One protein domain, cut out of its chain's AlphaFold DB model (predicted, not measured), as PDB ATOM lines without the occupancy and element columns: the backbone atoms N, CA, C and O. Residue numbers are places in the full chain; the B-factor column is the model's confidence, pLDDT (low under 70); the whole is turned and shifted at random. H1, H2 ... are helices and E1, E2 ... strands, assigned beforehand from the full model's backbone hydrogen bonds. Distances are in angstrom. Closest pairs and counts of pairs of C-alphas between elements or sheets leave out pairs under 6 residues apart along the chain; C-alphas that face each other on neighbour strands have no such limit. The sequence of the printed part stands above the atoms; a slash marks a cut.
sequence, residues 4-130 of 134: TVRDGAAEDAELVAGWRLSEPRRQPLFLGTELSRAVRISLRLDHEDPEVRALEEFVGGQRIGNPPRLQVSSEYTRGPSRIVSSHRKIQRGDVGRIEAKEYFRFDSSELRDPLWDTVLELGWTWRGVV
ATOM      1  N   THR A   4      18.363 -35.404  -3.040       85.19
ATOM      2  CA  THR A   4      17.943 -35.185  -1.654       85.19
ATOM      3  C   THR A   4      19.153 -34.733  -0.863       85.19
ATOM      4  O   THR A   4      20.178 -35.410  -0.869       85.19
ATOM      5  N   VAL A   5      19.029 -33.599  -0.184       84.94
ATOM      6  CA  VAL A   5      20.026 -33.104   0.766       84.94
ATOM      7  C   VAL A   5      19.447 -33.277   2.161       84.94
ATOM      8  O   VAL A   5      18.270 -32.993   2.383       84.94
ATOM      9  N   ARG A   6      20.249 -33.796   3.084       88.56
ATOM     10  CA  ARG A   6      19.859 -34.007   4.479       88.56
ATOM     11  C   ARG A   6      21.031 -33.753   5.417       88.56
ATOM     12  O   ARG A   6      22.180 -33.766   4.978       88.56
ATOM     13  N   ASP A   7      20.713 -33.597   6.696       86.44
ATOM     14  CA  ASP A   7      21.699 -33.598   7.774       86.44
ATOM     15  C   ASP A   7      22.510 -34.908   7.778       86.44
ATOM     16  O   ASP A   7      21.977 -36.001   7.513       86.44
ATOM     17  N   GLY A   8      23.815 -34.761   7.998       80.06
ATOM     18  CA  GLY A   8      24.806 -35.825   7.921       80.06
ATOM     19  C   GLY A   8      25.303 -36.352   9.262       80.06
ATOM     20  O   GLY A   8      26.242 -37.147   9.247       80.06
ATOM     21  N   ALA A   9      24.732 -35.949  10.406       79.69
ATOM     22  CA  ALA A   9      25.308 -36.264  11.717       79.69
ATOM     23  C   ALA A   9      25.441 -37.779  11.957       79.69
ATOM     24  O   ALA A   9      26.432 -38.250  12.515       79.69
ATOM     25  N   ALA A  10      24.488 -38.573  11.456       76.25
ATOM     26  CA  ALA A  10      24.555 -40.039  11.487       76.25
ATOM     27  C   ALA A  10      25.718 -40.609  10.644       76.25
ATOM     28  O   ALA A  10      26.195 -41.728  10.868       76.25
ATOM     29  N   GLU A  11      26.182 -39.841   9.664       74.19
ATOM     30  CA  GLU A  11      27.280 -40.159   8.774       74.19
ATOM     31  C   GLU A  11      28.642 -39.596   9.220       74.19
ATOM     32  O   GLU A  11      29.629 -39.927   8.557       74.19
ATOM     33  N   ASP A  12      28.723 -38.895  10.358       77.00
ATOM     34  CA  ASP A  12      29.900 -38.110  10.791       77.00
ATOM     35  C   ASP A  12      30.271 -36.996   9.785       77.00
ATOM     36  O   ASP A  12      31.435 -36.655   9.561       77.00
ATOM     37  N   ALA A  13      29.237 -36.461   9.139       82.31
ATOM     38  CA  ALA A  13      29.277 -35.355   8.195       82.31
ATOM     39  C   ALA A  13      28.290 -34.270   8.650       82.31
ATOM     40  O   ALA A  13      27.400 -34.528   9.452       82.31
ATOM     41  N   GLU A  14      28.403 -33.061   8.122       83.38
ATOM     42  CA  GLU A  14      27.389 -32.027   8.361       83.38
ATOM     43  C   GLU A  14      26.247 -32.145   7.359       83.38
ATOM     44  O   GLU A  14      25.072 -32.066   7.715       83.38
ATOM     45  N   LEU A  15      26.579 -32.417   6.098       86.19
ATOM     46  CA  LEU A  15      25.603 -32.519   5.021       86.19
ATOM     47  C   LEU A  15      25.821 -33.795   4.220       86.19
ATOM     48  O   LEU A  15      26.946 -34.185   3.914       86.19
ATOM     49  N   VAL A  16      24.723 -34.434   3.830       86.81
ATOM     50  CA  VAL A  16      24.738 -35.571   2.913       86.81
ATOM     51  C   VAL A  16      23.835 -35.260   1.733       86.81
ATOM     52  O   VAL A  16      22.612 -35.169   1.869       86.81
ATOM     53  N   ALA A  17      24.441 -35.147   0.557       88.56
ATOM     54  CA  ALA A  17      23.739 -35.061  -0.711       88.56
ATOM     55  C   ALA A  17      23.645 -36.459  -1.332       88.56
ATOM     56  O   ALA A  17      24.646 -37.151  -1.518       88.56
ATOM     57  N   GLY A  18      22.429 -36.898  -1.638       86.75
ATOM     58  CA  GLY A  18      22.158 -38.213  -2.198       86.75
ATOM     59  C   GLY A  18      21.365 -38.128  -3.491       86.75
ATOM     60  O   GLY A  18      20.401 -37.369  -3.602       86.75
ATOM     61  N   TRP A  19      21.727 -38.973  -4.449       86.25
ATOM     62  CA  TRP A  19      20.904 -39.235  -5.619       86.25
ATOM     63  C   TRP A  19      20.811 -40.736  -5.855       86.25
ATOM     64  O   TRP A  19      21.815 -41.430  -6.016       86.25
ATOM     65  N   ARG A  20      19.578 -41.248  -5.848       81.12
ATOM     66  CA  ARG A  20      19.270 -42.654  -6.093       81.12
ATOM     67  C   ARG A  20      18.380 -42.785  -7.313       81.12
ATOM     68  O   ARG A  20      17.383 -42.084  -7.455       81.12
ATOM     69  N   LEU A  21      18.722 -43.751  -8.150       76.19
ATOM     70  CA  LEU A  21      17.989 -44.095  -9.346       76.19
ATOM     71  C   LEU A  21      17.750 -45.604  -9.368       76.19
ATOM     72  O   LEU A  21      18.616 -46.414  -9.029       76.19
ATOM     73  N   SER A  22      16.527 -45.997  -9.694       72.75
ATOM     74  CA  SER A  22      16.133 -47.399  -9.812       72.75
ATOM     75  C   SER A  22      15.274 -47.540 -11.058       72.75
ATOM     76  O   SER A  22      14.319 -46.784 -11.235       72.75
ATOM     77  N   GLU A  23      15.657 -48.446 -11.954       66.50
ATOM     78  CA  GLU A  23      14.932 -48.654 -13.203       66.50
ATOM     79  C   GLU A  23      13.582 -49.341 -12.916       66.50
ATOM     80  O   GLU A  23      13.550 -50.382 -12.254       66.50
ATOM     81  N   PRO A  24      12.446 -48.777 -13.370       53.56
ATOM     82  CA  PRO A  24      11.146 -49.397 -13.164       53.56
ATOM     83  C   PRO A  24      10.999 -50.647 -14.039       53.56
ATOM     84  O   PRO A  24      11.291 -50.626 -15.235       53.56
ATOM     85  N   ARG A  25      10.477 -51.731 -13.449       52.94
ATOM     86  CA  ARG A  25      10.170 -53.000 -14.128       52.94
ATOM     87  C   ARG A  25       9.250 -52.760 -15.329       52.94
ATOM     88  O   ARG A  25       8.041 -52.602 -15.162       52.94
ATOM     89  N   ARG A  26       9.786 -52.745 -16.552       50.62
ATOM     90  CA  ARG A  26       8.959 -52.685 -17.765       50.62
ATOM     91  C   ARG A  26       8.620 -54.093 -18.254       50.62
ATOM     92  O   ARG A  26       9.416 -54.716 -18.941       50.62
ATOM     93  N   GLN A  27       7.381 -54.496 -17.960       49.56
ATOM     94  CA  GLN A  27       6.606 -55.596 -18.558       49.56
ATOM     95  C   GLN A  27       7.069 -57.047 -18.261       49.56
ATOM     96  O   GLN A  27       8.260 -57.320 -18.156       49.56
ATOM     97  N   PRO A  28       6.127 -58.010 -18.151       50.34
ATOM     98  CA  PRO A  28       6.385 -59.372 -17.657       50.34
ATOM     99  C   PRO A  28       7.151 -60.305 -18.617       50.34
ATOM    100  O   PRO A  28       7.388 -61.457 -18.270       50.34
ATOM    101  N   LEU A  29       7.526 -59.846 -19.818       51.25
ATOM    102  CA  LEU A  29       8.085 -60.697 -20.881       51.25
ATOM    103  C   LEU A  29       9.617 -60.645 -21.006       51.25
ATOM    104  O   LEU A  29      10.189 -61.408 -21.780       51.25
ATOM    105  N   PHE A  30      10.294 -59.779 -20.251       54.03
ATOM    106  CA  PHE A  30      11.755 -59.738 -20.197       54.03
ATOM    107  C   PHE A  30      12.234 -60.393 -18.898       54.03
ATOM    108  O   PHE A  30      11.650 -60.148 -17.842       54.03
ATOM    109  N   LEU A  31      13.301 -61.209 -18.951       55.59
ATOM    110  CA  LEU A  31      14.053 -61.581 -17.745       55.59
ATOM    111  C   LEU A  31      14.315 -60.285 -16.966       55.59
ATOM    112  O   LEU A  31      14.941 -59.374 -17.503       55.59
ATOM    113  N   GLY A  32      13.757 -60.174 -15.760       56.53
ATOM    114  CA  GLY A  32      13.705 -58.919 -15.018       56.53
ATOM    115  C   GLY A  32      15.099 -58.441 -14.640       56.53
ATOM    116  O   GLY A  32      15.644 -58.875 -13.627       56.53
ATOM    117  N   THR A  33      15.670 -57.559 -15.457       58.91
ATOM    118  CA  THR A  33      16.890 -56.833 -15.123       58.91
ATOM    119  C   THR A  33      16.488 -55.590 -14.342       58.91
ATOM    120  O   THR A  33      15.860 -54.689 -14.887       58.91
ATOM    121  N   GLU A  34      16.806 -55.557 -13.052       66.69
ATOM    122  CA  GLU A  34      16.573 -54.397 -12.190       66.69
ATOM    123  C   GLU A  34      17.917 -53.698 -11.963       66.69
ATOM    124  O   GLU A  34      18.819 -54.249 -11.320       66.69
ATOM    125  N   LEU A  35      18.070 -52.501 -12.536       70.62
ATOM    126  CA  LEU A  35      19.248 -51.662 -12.353       70.62
ATOM    127  C   LEU A  35      19.023 -50.700 -11.185       70.62
ATOM    128  O   LEU A  35      18.075 -49.913 -11.187       70.62
ATOM    129  N   SER A  36      19.930 -50.721 -10.210       75.44
ATOM    130  CA  SER A  36      19.973 -49.725  -9.140       75.44
ATOM    131  C   SER A  36      21.309 -48.995  -9.148       75.44
ATOM    132  O   SER A  36      22.367 -49.617  -9.299       75.44
ATOM    133  N   ARG A  37      21.252 -47.673  -8.998       79.56
ATOM    134  CA  ARG A  37      22.406 -46.778  -8.916       79.56
ATOM    135  C   ARG A  37      22.156 -45.759  -7.813       79.56
ATOM    136  O   ARG A  37      21.063 -45.203  -7.725       79.56
ATOM    137  N   ALA A  38      23.142 -45.526  -6.964       82.69
ATOM    138  CA  ALA A  38      23.087 -44.494  -5.945       82.69
ATOM    139  C   ALA A  38      24.460 -43.843  -5.796       82.69
ATOM    140  O   ALA A  38      25.467 -44.540  -5.695       82.69
ATOM    141  N   VAL A  39      24.478 -42.516  -5.750       84.19
ATOM    142  CA  VAL A  39      25.631 -41.723  -5.328       84.19
ATOM    143  C   VAL A  39      25.276 -40.989  -4.045       84.19
ATOM    144  O   VAL A  39      24.142 -40.535  -3.856       84.19
ATOM    145  N   ARG A  40      26.253 -40.903  -3.155       87.69
ATOM    146  CA  ARG A  40      26.194 -40.138  -1.923       87.69
ATOM    147  C   ARG A  40      27.468 -39.322  -1.810       87.69
ATOM    148  O   ARG A  40      28.554 -39.863  -1.980       87.69
ATOM    149  N   ILE A  41      27.322 -38.044  -1.506       87.62
ATOM    150  CA  ILE A  41      28.429 -37.142  -1.214       87.62
ATOM    151  C   ILE A  41      28.208 -36.645   0.206       87.62
ATOM    152  O   ILE A  41      27.206 -35.985   0.483       87.62
ATOM    153  N   SER A  42      29.101 -37.034   1.110       88.38
ATOM    154  CA  SER A  42      29.081 -36.585   2.504       88.38
ATOM    155  C   SER A  42      30.080 -35.445   2.653       88.38
ATOM    156  O   SER A  42      31.228 -35.593   2.241       88.38
ATOM    157  N   LEU A  43      29.637 -34.321   3.203       88.44
ATOM    158  CA  LEU A  43      30.393 -33.082   3.322       88.44
ATOM    159  C   LEU A  43      30.591 -32.753   4.797       88.44
ATOM    160  O   LEU A  43      29.632 -32.756   5.571       88.44
ATOM    161  N   ARG A  44      31.823 -32.427   5.169       88.81
ATOM    162  CA  ARG A  44      32.164 -31.863   6.474       88.81
ATOM    163  C   ARG A  44      32.861 -30.533   6.273       88.81
ATOM    164  O   ARG A  44      33.734 -30.447   5.408       88.81
ATOM    165  N   LEU A  45      32.459 -29.536   7.045       88.62
ATOM    166  CA  LEU A  45      33.016 -28.204   6.986       88.62
ATOM    167  C   LEU A  45      34.094 -28.098   8.068       88.62
ATOM    168  O   LEU A  45      33.885 -28.431   9.233       88.62
ATOM    169  N   ASP A  46      35.290 -27.699   7.658       86.50
ATOM    170  CA  ASP A  46      36.311 -27.223   8.577       86.50
ATOM    171  C   ASP A  46      36.116 -25.708   8.699       86.50
ATOM    172  O   ASP A  46      36.040 -24.987   7.705       86.50
ATOM    173  N   HIS A  47      35.887 -25.236   9.921       83.56
ATOM    174  CA  HIS A  47      35.655 -23.817  10.183       83.56
ATOM    175  C   HIS A  47      36.940 -23.085  10.576       83.56
ATOM    176  O   HIS A  47      36.954 -21.855  10.539       83.56
ATOM    177  N   GLU A  48      37.988 -23.813  10.981       85.81
ATOM    178  CA  GLU A  48      39.279 -23.216  11.332       85.81
ATOM    179  C   GLU A  48      40.063 -22.872  10.062       85.81
ATOM    180  O   GLU A  48      40.566 -21.757   9.931       85.81
ATOM    181  N   ASP A  49      40.062 -23.791   9.097       84.56
ATOM    182  CA  ASP A  49      40.499 -23.558   7.723       84.56
ATOM    183  C   ASP A  49      39.273 -23.666   6.813       84.56
ATOM    184  O   ASP A  49      38.624 -24.701   6.880       84.56
ATOM    185  N   PRO A  50      38.940 -22.681   5.948       88.31
ATOM    186  CA  PRO A  50      37.760 -22.730   5.075       88.31
ATOM    187  C   PRO A  50      37.913 -23.829   4.007       88.31
ATOM    188  O   PRO A  50      38.211 -23.576   2.838       88.31
ATOM    189  N   GLU A  51      37.738 -25.076   4.427       89.31
ATOM    190  CA  GLU A  51      37.913 -26.317   3.685       89.31
ATOM    191  C   GLU A  51      36.659 -27.178   3.876       89.31
ATOM    192  O   GLU A  51      36.136 -27.345   4.973       89.31
ATOM    193  N   VAL A  52      36.174 -27.764   2.787       89.75
ATOM    194  CA  VAL A  52      35.118 -28.770   2.804       89.75
ATOM    195  C   VAL A  52      35.722 -30.115   2.448       89.75
ATOM    196  O   VAL A  52      36.223 -30.319   1.339       89.75
ATOM    197  N   ARG A  53      35.632 -31.069   3.375       89.19
ATOM    198  CA  ARG A  53      36.013 -32.462   3.135       89.19
ATOM    199  C   ARG A  53      34.830 -33.216   2.558       89.19
ATOM    200  O   ARG A  53      33.793 -33.355   3.204       89.19
ATOM    201  N   ALA A  54      35.003 -33.721   1.345       87.81
ATOM    202  CA  ALA A  54      33.972 -34.417   0.598       87.81
ATOM    203  C   ALA A  54      34.317 -35.899   0.434       87.81
ATOM    204  O   ALA A  54      35.321 -36.260  -0.184       87.81
ATOM    205  N   LEU A  55      33.459 -36.766   0.964       86.38
ATOM    206  CA  LEU A  55      33.512 -38.207   0.758       86.38
ATOM    207  C   LEU A  55      32.457 -38.613  -0.272       86.38
ATOM    208  O   LEU A  55      31.260 -38.623   0.023       86.38
ATOM    209  N   GLU A  56      32.912 -38.986  -1.464       84.56
ATOM    210  CA  GLU A  56      32.061 -39.538  -2.516       84.56
ATOM    211  C   GLU A  56      31.971 -41.064  -2.382       84.56
ATOM    212  O   GLU A  56      32.985 -41.767  -2.348       84.56
ATOM    213  N   GLU A  57      30.746 -41.580  -2.316       83.75
ATOM    214  CA  GLU A  57      30.435 -43.004  -2.277       83.75
ATOM    215  C   GLU A  57      29.441 -43.351  -3.381       83.75
ATOM    216  O   GLU A  57      28.390 -42.724  -3.536       83.75
ATOM    217  N   PHE A  58      29.752 -44.408  -4.121       80.88
ATOM    218  CA  PHE A  58      28.893 -44.940  -5.159       80.88
ATOM    219  C   PHE A  58      28.531 -46.390  -4.869       80.88
ATOM    220  O   PHE A  58      29.385 -47.207  -4.522       80.88
ATOM    221  N   VAL A  59      27.247 -46.696  -5.053       78.81
ATOM    222  CA  VAL A  59      26.697 -48.044  -4.955       78.81
ATOM    223  C   VAL A  59      25.888 -48.333  -6.216       78.81
ATOM    224  O   VAL A  59      24.833 -47.739  -6.459       78.81
ATOM    225  N   GLY A  60      26.374 -49.272  -7.018       77.31
ATOM    226  CA  GLY A  60      25.707 -49.804  -8.196       77.31
ATOM    227  C   GLY A  60      25.418 -51.292  -8.037       77.31
ATOM    228  O   GLY A  60      26.182 -52.033  -7.429       77.31
ATOM    229  N   GLY A  61      24.299 -51.748  -8.589       72.12
ATOM    230  CA  GLY A  61      23.984 -53.171  -8.648       72.12
ATOM    231  C   GLY A  61      23.048 -53.490  -9.798       72.12
ATOM    232  O   GLY A  61      22.214 -52.657 -10.172       72.12
ATOM    233  N   GLN A  62      23.197 -54.688 -10.358       67.56
ATOM    234  CA  GLN A  62      22.272 -55.240 -11.337       67.56
ATOM    235  C   GLN A  62      21.699 -56.557 -10.802       67.56
ATOM    236  O   GLN A  62      22.414 -57.472 -10.393       67.56
ATOM    237  N   ARG A  63      20.372 -56.659 -10.773       67.06
ATOM    238  CA  ARG A  63      19.674 -57.901 -10.421       67.06
ATOM    239  C   ARG A  63      19.102 -58.498 -11.689       67.06
ATOM    240  O   ARG A  63      18.518 -57.762 -12.474       67.06
ATOM    241  N   ILE A  64      19.273 -59.802 -11.884       64.25
ATOM    242  CA  ILE A  64      18.774 -60.530 -13.056       64.25
ATOM    243  C   ILE A  64      18.054 -61.791 -12.565       64.25
ATOM    244  O   ILE A  64      18.498 -62.434 -11.613       64.25
ATOM    245  N   GLY A  65      16.940 -62.155 -13.202       59.50
ATOM    246  CA  GLY A  65      16.261 -63.442 -13.005       59.50
ATOM    247  C   GLY A  65      14.800 -63.329 -12.563       59.50
ATOM    248  O   GLY A  65      14.248 -62.237 -12.451       59.50
ATOM    249  N   ASN A  66      14.167 -64.482 -12.327       58.03
ATOM    250  CA  ASN A  66      12.791 -64.585 -11.833       58.03
ATOM    251  C   ASN A  66      12.676 -65.684 -10.746       58.03
ATOM    252  O   ASN A  66      12.793 -66.861 -11.087       58.03
ATOM    253  N   PRO A  67      12.466 -65.345  -9.456       59.19
ATOM    254  CA  PRO A  67      12.462 -63.991  -8.900       59.19
ATOM    255  C   PRO A  67      13.853 -63.347  -9.035       59.19
ATOM    256  O   PRO A  67      14.845 -64.074  -9.106       59.19
ATOM    257  N   PRO A  68      13.957 -62.009  -9.096       58.44
ATOM    258  CA  PRO A  68      15.237 -61.330  -9.273       58.44
ATOM    259  C   PRO A  68      16.177 -61.693  -8.121       58.44
ATOM    260  O   PRO A  68      15.980 -61.273  -6.979       58.44
ATOM    261  N   ARG A  69      17.193 -62.508  -8.414       55.66
ATOM    262  CA  ARG A  69      18.257 -62.853  -7.469       55.66
ATOM    263  C   ARG A  69      19.403 -61.864  -7.683       55.66
ATOM    264  O   ARG A  69      19.665 -61.420  -8.802       55.66
ATOM    265  N   LEU A  70      20.055 -61.456  -6.596       52.66
ATOM    266  CA  LEU A  70      21.225 -60.577  -6.635       52.66
ATOM    267  C   LEU A  70      22.379 -61.362  -7.277       52.66
ATOM    268  O   LEU A  70      23.079 -62.081  -6.576       52.66
ATOM    269  N   GLN A  71      22.514 -61.314  -8.604       51.19
ATOM    270  CA  GLN A  71      23.480 -62.163  -9.313       51.19
ATOM    271  C   GLN A  71      24.538 -61.395 -10.110       51.19
ATOM    272  O   GLN A  71      25.457 -62.024 -10.619       51.19
ATOM    273  N   VAL A  72      24.495 -60.064 -10.196       47.75
ATOM    274  CA  VAL A  72      25.458 -59.331 -11.031       47.75
ATOM    275  C   VAL A  72      25.998 -58.115 -10.281       47.75
ATOM    276  O   VAL A  72      25.306 -57.117 -10.107       47.75
ATOM    277  N   SER A  73      27.224 -58.274  -9.774       53.12
ATOM    278  CA  SER A  73      28.156 -57.246  -9.282       53.12
ATOM    279  C   SER A  73      27.567 -56.086  -8.458       53.12
ATOM    280  O   SER A  73      26.957 -55.155  -8.978       53.12
ATOM    281  N   SER A  74      27.863 -56.088  -7.156       59.84
ATOM    282  CA  SER A  74      27.847 -54.864  -6.349       59.84
ATOM    283  C   SER A  74      29.058 -54.015  -6.743       59.84
ATOM    284  O   SER A  74      30.183 -54.339  -6.371       59.84
ATOM    285  N   GLU A  75      28.840 -52.941  -7.494       63.66
ATOM    286  CA  GLU A  75      29.845 -51.909  -7.744       63.66
ATOM    287  C   GLU A  75      29.862 -50.976  -6.533       63.66
ATOM    288  O   GLU A  75      28.939 -50.188  -6.335       63.66
ATOM    289  N   TYR A  76      30.888 -51.097  -5.695       66.69
ATOM    290  CA  TYR A  76      31.155 -50.133  -4.636       66.69
ATOM    291  C   TYR A  76      32.418 -49.361  -4.990       66.69
ATOM    292  O   TYR A  76      33.476 -49.953  -5.207       66.69
ATOM    293  N   THR A  77      32.311 -48.041  -5.063       68.56
ATOM    294  CA  THR A  77      33.458 -47.165  -5.308       68.56
ATOM    295  C   THR A  77      33.433 -46.033  -4.302       68.56
ATOM    296  O   THR A  77      32.368 -45.551  -3.915       68.56
ATOM    297  N   ARG A  78      34.621 -45.639  -3.850       69.62
ATOM    298  CA  ARG A  78      34.811 -44.561  -2.890       69.62
ATOM    299  C   ARG A  78      35.928 -43.644  -3.370       69.62
ATOM    300  O   ARG A  78      36.957 -44.130  -3.838       69.62
ATOM    301  N   GLY A  79      35.731 -42.344  -3.192       64.94
ATOM    302  CA  GLY A  79      36.649 -41.300  -3.634       64.94
ATOM    303  C   GLY A  79      36.210 -40.643  -4.948       64.94
ATOM    304  O   GLY A  79      35.216 -41.062  -5.543       64.94
ATOM    305  N   PRO A  80      36.938 -39.604  -5.394       59.88
ATOM    306  CA  PRO A  80      36.591 -38.825  -6.575       59.88
ATOM    307  C   PRO A  80      36.754 -39.678  -7.835       59.88
ATOM    308  O   PRO A  80      37.825 -39.775  -8.430       59.88
ATOM    309  N   SER A  81      35.667 -40.320  -8.239       59.09
ATOM    310  CA  SER A  81      35.582 -41.107  -9.460       59.09
ATOM    311  C   SER A  81      34.363 -40.639 -10.233       59.09
ATOM    312  O   SER A  81      33.235 -40.745  -9.750       59.09
ATOM    313  N   ARG A  82      34.576 -40.110 -11.442       62.44
ATOM    314  CA  ARG A  82      33.460 -39.800 -12.333       62.44
ATOM    315  C   ARG A  82      32.844 -41.114 -12.793       62.44
ATOM    316  O   ARG A  82      33.500 -41.889 -13.488       62.44
ATOM    317  N   ILE A  83      31.591 -41.348 -12.426       61.34
ATOM    318  CA  ILE A  83      30.854 -42.542 -12.826       61.34
ATOM    319  C   ILE A  83      29.749 -42.113 -13.774       61.34
ATOM    320  O   ILE A  83      28.798 -41.433 -13.388       61.34
ATOM    321  N   VAL A  84      29.898 -42.538 -15.027       58.06
ATOM    322  CA  VAL A  84      28.916 -42.324 -16.086       58.06
ATOM    323  C   VAL A  84      28.284 -43.665 -16.422       58.06
ATOM    324  O   VAL A  84      28.973 -44.614 -16.793       58.06
ATOM    325  N   SER A  85      26.964 -43.750 -16.318       60.22
ATOM    326  CA  SER A  85      26.187 -44.905 -16.751       60.22
ATOM    327  C   SER A  85      25.097 -44.434 -17.704       60.22
ATOM    328  O   SER A  85      24.301 -43.561 -17.371       60.22
ATOM    329  N   SER A  86      25.068 -44.989 -18.913       57.03
ATOM    330  CA  SER A  86      24.042 -44.688 -19.910       57.03
ATOM    331  C   SER A  86      23.461 -45.978 -20.478       57.03
ATOM    332  O   SER A  86      24.181 -46.948 -20.719       57.03
ATOM    333  N   HIS A  87      22.142 -46.001 -20.678       58.19
ATOM    334  CA  HIS A  87      21.465 -47.100 -21.359       58.19
ATOM    335  C   HIS A  87      20.757 -46.575 -22.606       58.19
ATOM    336  O   HIS A  87      19.822 -45.767 -22.542       58.19
ATOM    337  N   ARG A  88      21.224 -47.050 -23.762       51.34
ATOM    338  CA  ARG A  88      20.708 -46.700 -25.086       51.34
ATOM    339  C   ARG A  88      20.169 -47.965 -25.729       51.34
ATOM    340  O   ARG A  88      20.910 -48.936 -25.867       51.34
ATOM    341  N   LYS A  89      18.902 -47.960 -26.148       54.47
ATOM    342  CA  LYS A  89      18.373 -49.040 -26.986       54.47
ATOM    343  C   LYS A  89      18.354 -48.556 -28.425       54.47
ATOM    344  O   LYS A  89      17.736 -47.541 -28.741       54.47
ATOM    345  N   ILE A  90      19.051 -49.287 -29.281       52.72
ATOM    346  CA  ILE A  90      19.038 -49.060 -30.719       52.72
ATOM    347  C   ILE A  90      17.753 -49.690 -31.260       52.72
ATOM    348  O   ILE A  90      17.585 -50.907 -31.183       52.72
ATOM    349  N   GLN A  91      16.833 -48.879 -31.768       52.81
ATOM    350  CA  GLN A  91      15.624 -49.338 -32.437       52.81
ATOM    351  C   GLN A  91      15.723 -48.992 -33.924       52.81
ATOM    352  O   GLN A  91      16.168 -47.912 -34.303       52.81
ATOM    353  N   ARG A  92      15.350 -49.931 -34.794       47.16
ATOM    354  CA  ARG A  92      15.221 -49.649 -36.227       47.16
ATOM    355  C   ARG A  92      13.878 -48.942 -36.425       47.16
ATOM    356  O   ARG A  92      12.849 -49.531 -36.106       47.16
ATOM    357  N   GLY A  93      13.905 -47.689 -36.868       58.06
ATOM    358  CA  GLY A  93      12.704 -46.934 -37.222       58.06
ATOM    359  C   GLY A  93      12.064 -47.465 -38.508       58.06
ATOM    360  O   GLY A  93      12.718 -48.165 -39.287       58.06
ATOM    361  N   ASP A  94      10.802 -47.101 -38.746       56.22
ATOM    362  CA  ASP A  94       9.966 -47.606 -39.856       56.22
ATOM    363  C   ASP A  94      10.567 -47.395 -41.261       56.22
ATOM    364  O   ASP A  94      10.206 -48.091 -42.204       56.22
ATOM    365  N   VAL A  95      11.533 -46.481 -41.412       59.84
ATOM    366  CA  VAL A  95      12.169 -46.135 -42.701       59.84
ATOM    367  C   VAL A  95      13.640 -46.589 -42.763       59.84
ATOM    368  O   VAL A  95      14.469 -46.013 -43.459       59.84
ATOM    369  N   GLY A  96      14.028 -47.600 -41.979       56.06
ATOM    370  CA  GLY A  96      15.395 -48.145 -41.995       56.06
ATOM    371  C   GLY A  96      16.460 -47.249 -41.345       56.06
ATOM    372  O   GLY A  96      17.629 -47.637 -41.287       56.06
ATOM    373  N   ARG A  97      16.080 -46.086 -40.799       52.34
ATOM    374  CA  ARG A  97      16.957 -45.276 -39.946       52.34
ATOM    375  C   ARG A  97      17.125 -45.941 -38.585       52.34
ATOM    376  O   ARG A  97      16.164 -46.383 -37.962       52.34
ATOM    377  N   ILE A  98      18.370 -46.018 -38.135       55.94
ATOM    378  CA  ILE A  98      18.710 -46.473 -36.793       55.94
ATOM    379  C   ILE A  98      18.415 -45.318 -35.827       55.94
ATOM    380  O   ILE A  98      19.096 -44.298 -35.868       55.94
ATOM    381  N   GLU A  99      17.415 -45.475 -34.964       54.00
ATOM    382  CA  GLU A  99      17.105 -44.532 -33.893       54.00
ATOM    383  C   GLU A  99      17.626 -45.092 -32.567       54.00
ATOM    384  O   GLU A  99      17.124 -46.079 -32.027       54.00
ATOM    385  N   ALA A 100      18.671 -44.471 -32.025       53.03
ATOM    386  CA  ALA A 100      19.111 -44.758 -30.668       53.03
ATOM    387  C   ALA A 100      18.224 -43.972 -29.697       53.03
ATOM    388  O   ALA A 100      18.373 -42.760 -29.556       53.03
ATOM    389  N   LYS A 101      17.301 -44.655 -29.018       53.62
ATOM    390  CA  LYS A 101      16.503 -44.042 -27.957       53.62
ATOM    391  C   LYS A 101      17.270 -44.174 -26.644       53.62
ATOM    392  O   LYS A 101      17.466 -45.279 -26.127       53.62
ATOM    393  N   GLU A 102      17.775 -43.048 -26.148       52.97
ATOM    394  CA  GLU A 102      18.401 -42.956 -24.829       52.97
ATOM    395  C   GLU A 102      17.292 -42.949 -23.773       52.97
ATOM    396  O   GLU A 102      16.420 -42.084 -23.779       52.97
ATOM    397  N   TYR A 103      17.274 -43.966 -22.912       61.31
ATOM    398  CA  TYR A 103      16.245 -44.106 -21.875       61.31
ATOM    399  C   TYR A 103      16.747 -43.678 -20.498       61.31
ATOM    400  O   TYR A 103      15.941 -43.388 -19.617       61.31
ATOM    401  N   PHE A 104      18.066 -43.671 -20.305       65.88
ATOM    402  CA  PHE A 104      18.686 -43.496 -19.003       65.88
ATOM    403  C   PHE A 104      20.087 -42.910 -19.148       65.88
ATOM    404  O   PHE A 104      20.905 -43.422 -19.920       65.88
ATOM    405  N   ARG A 105      20.368 -41.889 -18.339       68.12
ATOM    406  CA  ARG A 105      21.703 -41.346 -18.113       68.12
ATOM    407  C   ARG A 105      21.859 -41.040 -16.627       68.12
ATOM    408  O   ARG A 105      20.981 -40.441 -16.018       68.12
ATOM    409  N   PHE A 106      22.977 -41.477 -16.073       71.50
ATOM    410  CA  PHE A 106      23.441 -41.175 -14.732       71.50
ATOM    411  C   PHE A 106      24.878 -40.679 -14.859       71.50
ATOM    412  O   PHE A 106      25.732 -41.406 -15.367       71.50
ATOM    413  N   ASP A 107      25.135 -39.448 -14.437       79.06
ATOM    414  CA  ASP A 107      26.473 -38.868 -14.376       79.06
ATOM    415  C   ASP A 107      26.658 -38.321 -12.962       79.06
ATOM    416  O   ASP A 107      25.929 -37.422 -12.546       79.06
ATOM    417  N   SER A 108      27.586 -38.894 -12.189       74.94
ATOM    418  CA  SER A 108      27.811 -38.455 -10.804       74.94
ATOM    419  C   SER A 108      28.232 -36.984 -10.712       74.94
ATOM    420  O   SER A 108      28.028 -36.353  -9.672       74.94
ATOM    421  N   SER A 109      28.752 -36.417 -11.807       80.69
ATOM    422  CA  SER A 109      29.107 -35.001 -11.891       80.69
ATOM    423  C   SER A 109      27.882 -34.082 -11.781       80.69
ATOM    424  O   SER A 109      27.989 -33.007 -11.208       80.69
ATOM    425  N   GLU A 110      26.686 -34.534 -12.175       83.94
ATOM    426  CA  GLU A 110      25.450 -33.743 -12.043       83.94
ATOM    427  C   GLU A 110      25.052 -33.486 -10.579       83.94
ATOM    428  O   GLU A 110      24.284 -32.566 -10.306       83.94
ATOM    429  N   LEU A 111      25.565 -34.286  -9.634       83.56
ATOM    430  CA  LEU A 111      25.421 -34.026  -8.199       83.56
ATOM    431  C   LEU A 111      26.650 -33.322  -7.614       83.56
ATOM    432  O   LEU A 111      26.503 -32.446  -6.767       83.56
ATOM    433  N   ARG A 112      27.853 -33.723  -8.032       84.69
ATOM    434  CA  ARG A 112      29.113 -33.211  -7.479       84.69
ATOM    435  C   ARG A 112      29.402 -31.777  -7.909       84.69
ATOM    436  O   ARG A 112      29.784 -30.977  -7.066       84.69
ATOM    437  N   ASP A 113      29.242 -31.466  -9.192       88.62
ATOM    438  CA  ASP A 113      29.687 -30.192  -9.764       88.62
ATOM    439  C   ASP A 113      28.954 -28.996  -9.122       88.62
ATOM    440  O   ASP A 113      29.642 -28.100  -8.646       88.62
ATOM    441  N   PRO A 114      27.617 -29.017  -8.915       89.38
ATOM    442  CA  PRO A 114      26.937 -27.926  -8.209       89.38
ATOM    443  C   PRO A 114      27.413 -27.722  -6.761       89.38
ATOM    444  O   PRO A 114      27.446 -26.594  -6.272       89.38
ATOM    445  N   LEU A 115      27.775 -28.803  -6.055       87.62
ATOM    446  CA  LEU A 115      28.305 -28.717  -4.689       87.62
ATOM    447  C   LEU A 115      29.716 -28.132  -4.686       87.62
ATOM    448  O   LEU A 115      30.019 -27.282  -3.854       87.62
ATOM    449  N   TRP A 116      30.558 -28.574  -5.620       88.25
ATOM    450  CA  TRP A 116      31.900 -28.039  -5.804       88.25
ATOM    451  C   TRP A 116      31.832 -26.541  -6.107       88.25
ATOM    452  O   TRP A 116      32.479 -25.754  -5.415       88.25
ATOM    453  N   ASP A 117      31.021 -26.144  -7.087       90.12
ATOM    454  CA  ASP A 117      30.865 -24.748  -7.497       90.12
ATOM    455  C   ASP A 117      30.409 -23.881  -6.317       90.12
ATOM    456  O   ASP A 117      31.032 -22.864  -6.038       90.12
ATOM    457  N   THR A 118      29.422 -24.343  -5.538       90.38
ATOM    458  CA  THR A 118      28.954 -23.634  -4.331       90.38
ATOM    459  C   THR A 118      30.079 -23.433  -3.307       90.38
ATOM    460  O   THR A 118      30.222 -22.353  -2.740       90.38
ATOM    461  N   VAL A 119      30.897 -24.462  -3.054       89.75
ATOM    462  CA  VAL A 119      32.027 -24.382  -2.111       89.75
ATOM    463  C   VAL A 119      33.066 -23.365  -2.588       89.75
ATOM    464  O   VAL A 119      33.514 -22.532  -1.799       89.75
ATOM    465  N   LEU A 120      33.404 -23.379  -3.880       90.56
ATOM    466  CA  LEU A 120      34.346 -22.419  -4.456       90.56
ATOM    467  C   LEU A 120      33.800 -20.988  -4.469       90.56
ATOM    468  O   LEU A 120      34.548 -20.057  -4.176       90.56
ATOM    469  N   GLU A 121      32.517 -20.799  -4.781       92.44
ATOM    470  CA  GLU A 121      31.855 -19.486  -4.773       92.44
ATOM    471  C   GLU A 121      31.859 -18.846  -3.380       92.44
ATOM    472  O   GLU A 121      31.990 -17.629  -3.254       92.44
ATOM    473  N   LEU A 122      31.780 -19.663  -2.327       89.94
ATOM    474  CA  LEU A 122      31.890 -19.212  -0.940       89.94
ATOM    475  C   LEU A 122      33.339 -18.937  -0.501       89.94
ATOM    476  O   LEU A 122      33.555 -18.466   0.615       89.94
ATOM    477  N   GLY A 123      34.331 -19.206  -1.356       91.25
ATOM    478  CA  GLY A 123      35.753 -19.025  -1.063       91.25
ATOM    479  C   GLY A 123      36.375 -20.167  -0.256       91.25
ATOM    480  O   GLY A 123      37.450 -19.995   0.314       91.25
ATOM    481  N   TRP A 124      35.703 -21.316  -0.189       93.19
ATOM    482  CA  TRP A 124      36.175 -22.490   0.533       93.19
ATOM    483  C   TRP A 124      36.916 -23.443  -0.409       93.19
ATOM    484  O   TRP A 124      36.681 -23.492  -1.617       93.19
ATOM    485  N   THR A 125      37.823 -24.234   0.152       90.56
ATOM    486  CA  THR A 125      38.601 -25.231  -0.587       90.56
ATOM    487  C   THR A 125      37.873 -26.569  -0.597       90.56
ATOM    488  O   THR A 125      37.449 -27.050   0.445       90.56
ATOM    489  N   TRP A 126      37.763 -27.225  -1.753       89.25
ATOM    490  CA  TRP A 126      37.204 -28.576  -1.840       89.25
ATOM    491  C   TRP A 126      38.290 -29.643  -1.684       89.25
ATOM    492  O   TRP A 126      39.244 -29.689  -2.465       89.25
ATOM    493  N   ARG A 127      38.108 -30.573  -0.741       87.38
ATOM    494  CA  ARG A 127      39.027 -31.692  -0.516       87.38
ATOM    495  C   ARG A 127      38.322 -33.037  -0.605       87.38
ATOM    496  O   ARG A 127      37.627 -33.462   0.312       87.38
ATOM    497  N   GLY A 128      38.560 -33.751  -1.703       83.81
ATOM    498  CA  GLY A 128      38.092 -35.128  -1.865       83.81
ATOM    499  C   GLY A 128      38.845 -36.090  -0.944       83.81
ATOM    500  O   GLY A 128      40.071 -36.184  -1.015       83.81
ATOM    501  N   VAL A 129      38.120 -36.833  -0.107       82.88
ATOM    502  CA  VAL A 129      38.684 -37.855   0.784       82.88
ATOM    503  C   VAL A 129      38.219 -39.255   0.385       82.88
ATOM    504  O   VAL A 129      37.107 -39.462  -0.096       82.88
ATOM    505  N   VAL A 130      39.094 -40.244   0.582       71.06
ATOM    506  CA  VAL A 130      38.829 -41.665   0.266       71.06
ATOM    507  C   VAL A 130      38.572 -42.487   1.535       71.06
ATOM    508  O   VAL A 130      38.116 -43.625   1.474       71.06
TER     509      VAL A 130
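This is residues 4 to 130 of the 134 residues of an uncharacterized protein of Streptomyces griseorubiginosus (UniProt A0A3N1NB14). A long, twisted sheet has H1 along one face, and the hairpin of E6 and E7 splays away from it like the second leg of a V. The sheet is the meander E1 to E5, each strand the antiparallel neighbour of the one before, with short E8 parallel beside E4. The printed part has 127 residues, mostly strand, with one named helix and eight named strands in the order E1 E2 E3 E4 E5 E6 E7 H1 E8. The whole is loose, with a radius of gyration of the C-alphas of 18.7 A, and elongated, spanning 62 by 36 by 21 A.

Find C-alpha 4 at (17.943, -35.185, -1.654), where E1, residues 4 to 7, begins. Next come E2, residues 15 to 22, E3, residues 34 to 46 and 39.5 A long, and E4, residues 51 to 64 and 42.6 A long. E5, residues 69 to 78, bends by 62 degrees at residue 72. E6 is residues 84 to 92; E7, residues 98 to 107, bends by 58 degrees at residue 103. H1, residues 109 to 121, runs 17.3 A; E8, residues 125 to 129, ends at C-alpha 129, (38.684, -37.855, 0.784).

Look first at E3 and E4, where N 40 and O 57 are 2.8 A apart. On the other side of E4 lie E5, with N 60 and O 75 at 2.8 A, and E8, with N 52 and O 125 at 2.8 A. H1 is on the sheet at a height of 8.8 A, over E3 and E4, along the strands; 7 of its 9 O i to N i+4 pairs are within hydrogen-bond range. In the hairpin E6 and E7, N 85 and O 106 are 2.8 A apart. E5 and E6 are apart.

The farthest C-alphas, Glu 48 and Val 95, are 64.7 A apart. The printed part has no cut; the link E2 to E3 is long. Residues 23 to 34 and 62 to 105 have pLDDT under 70.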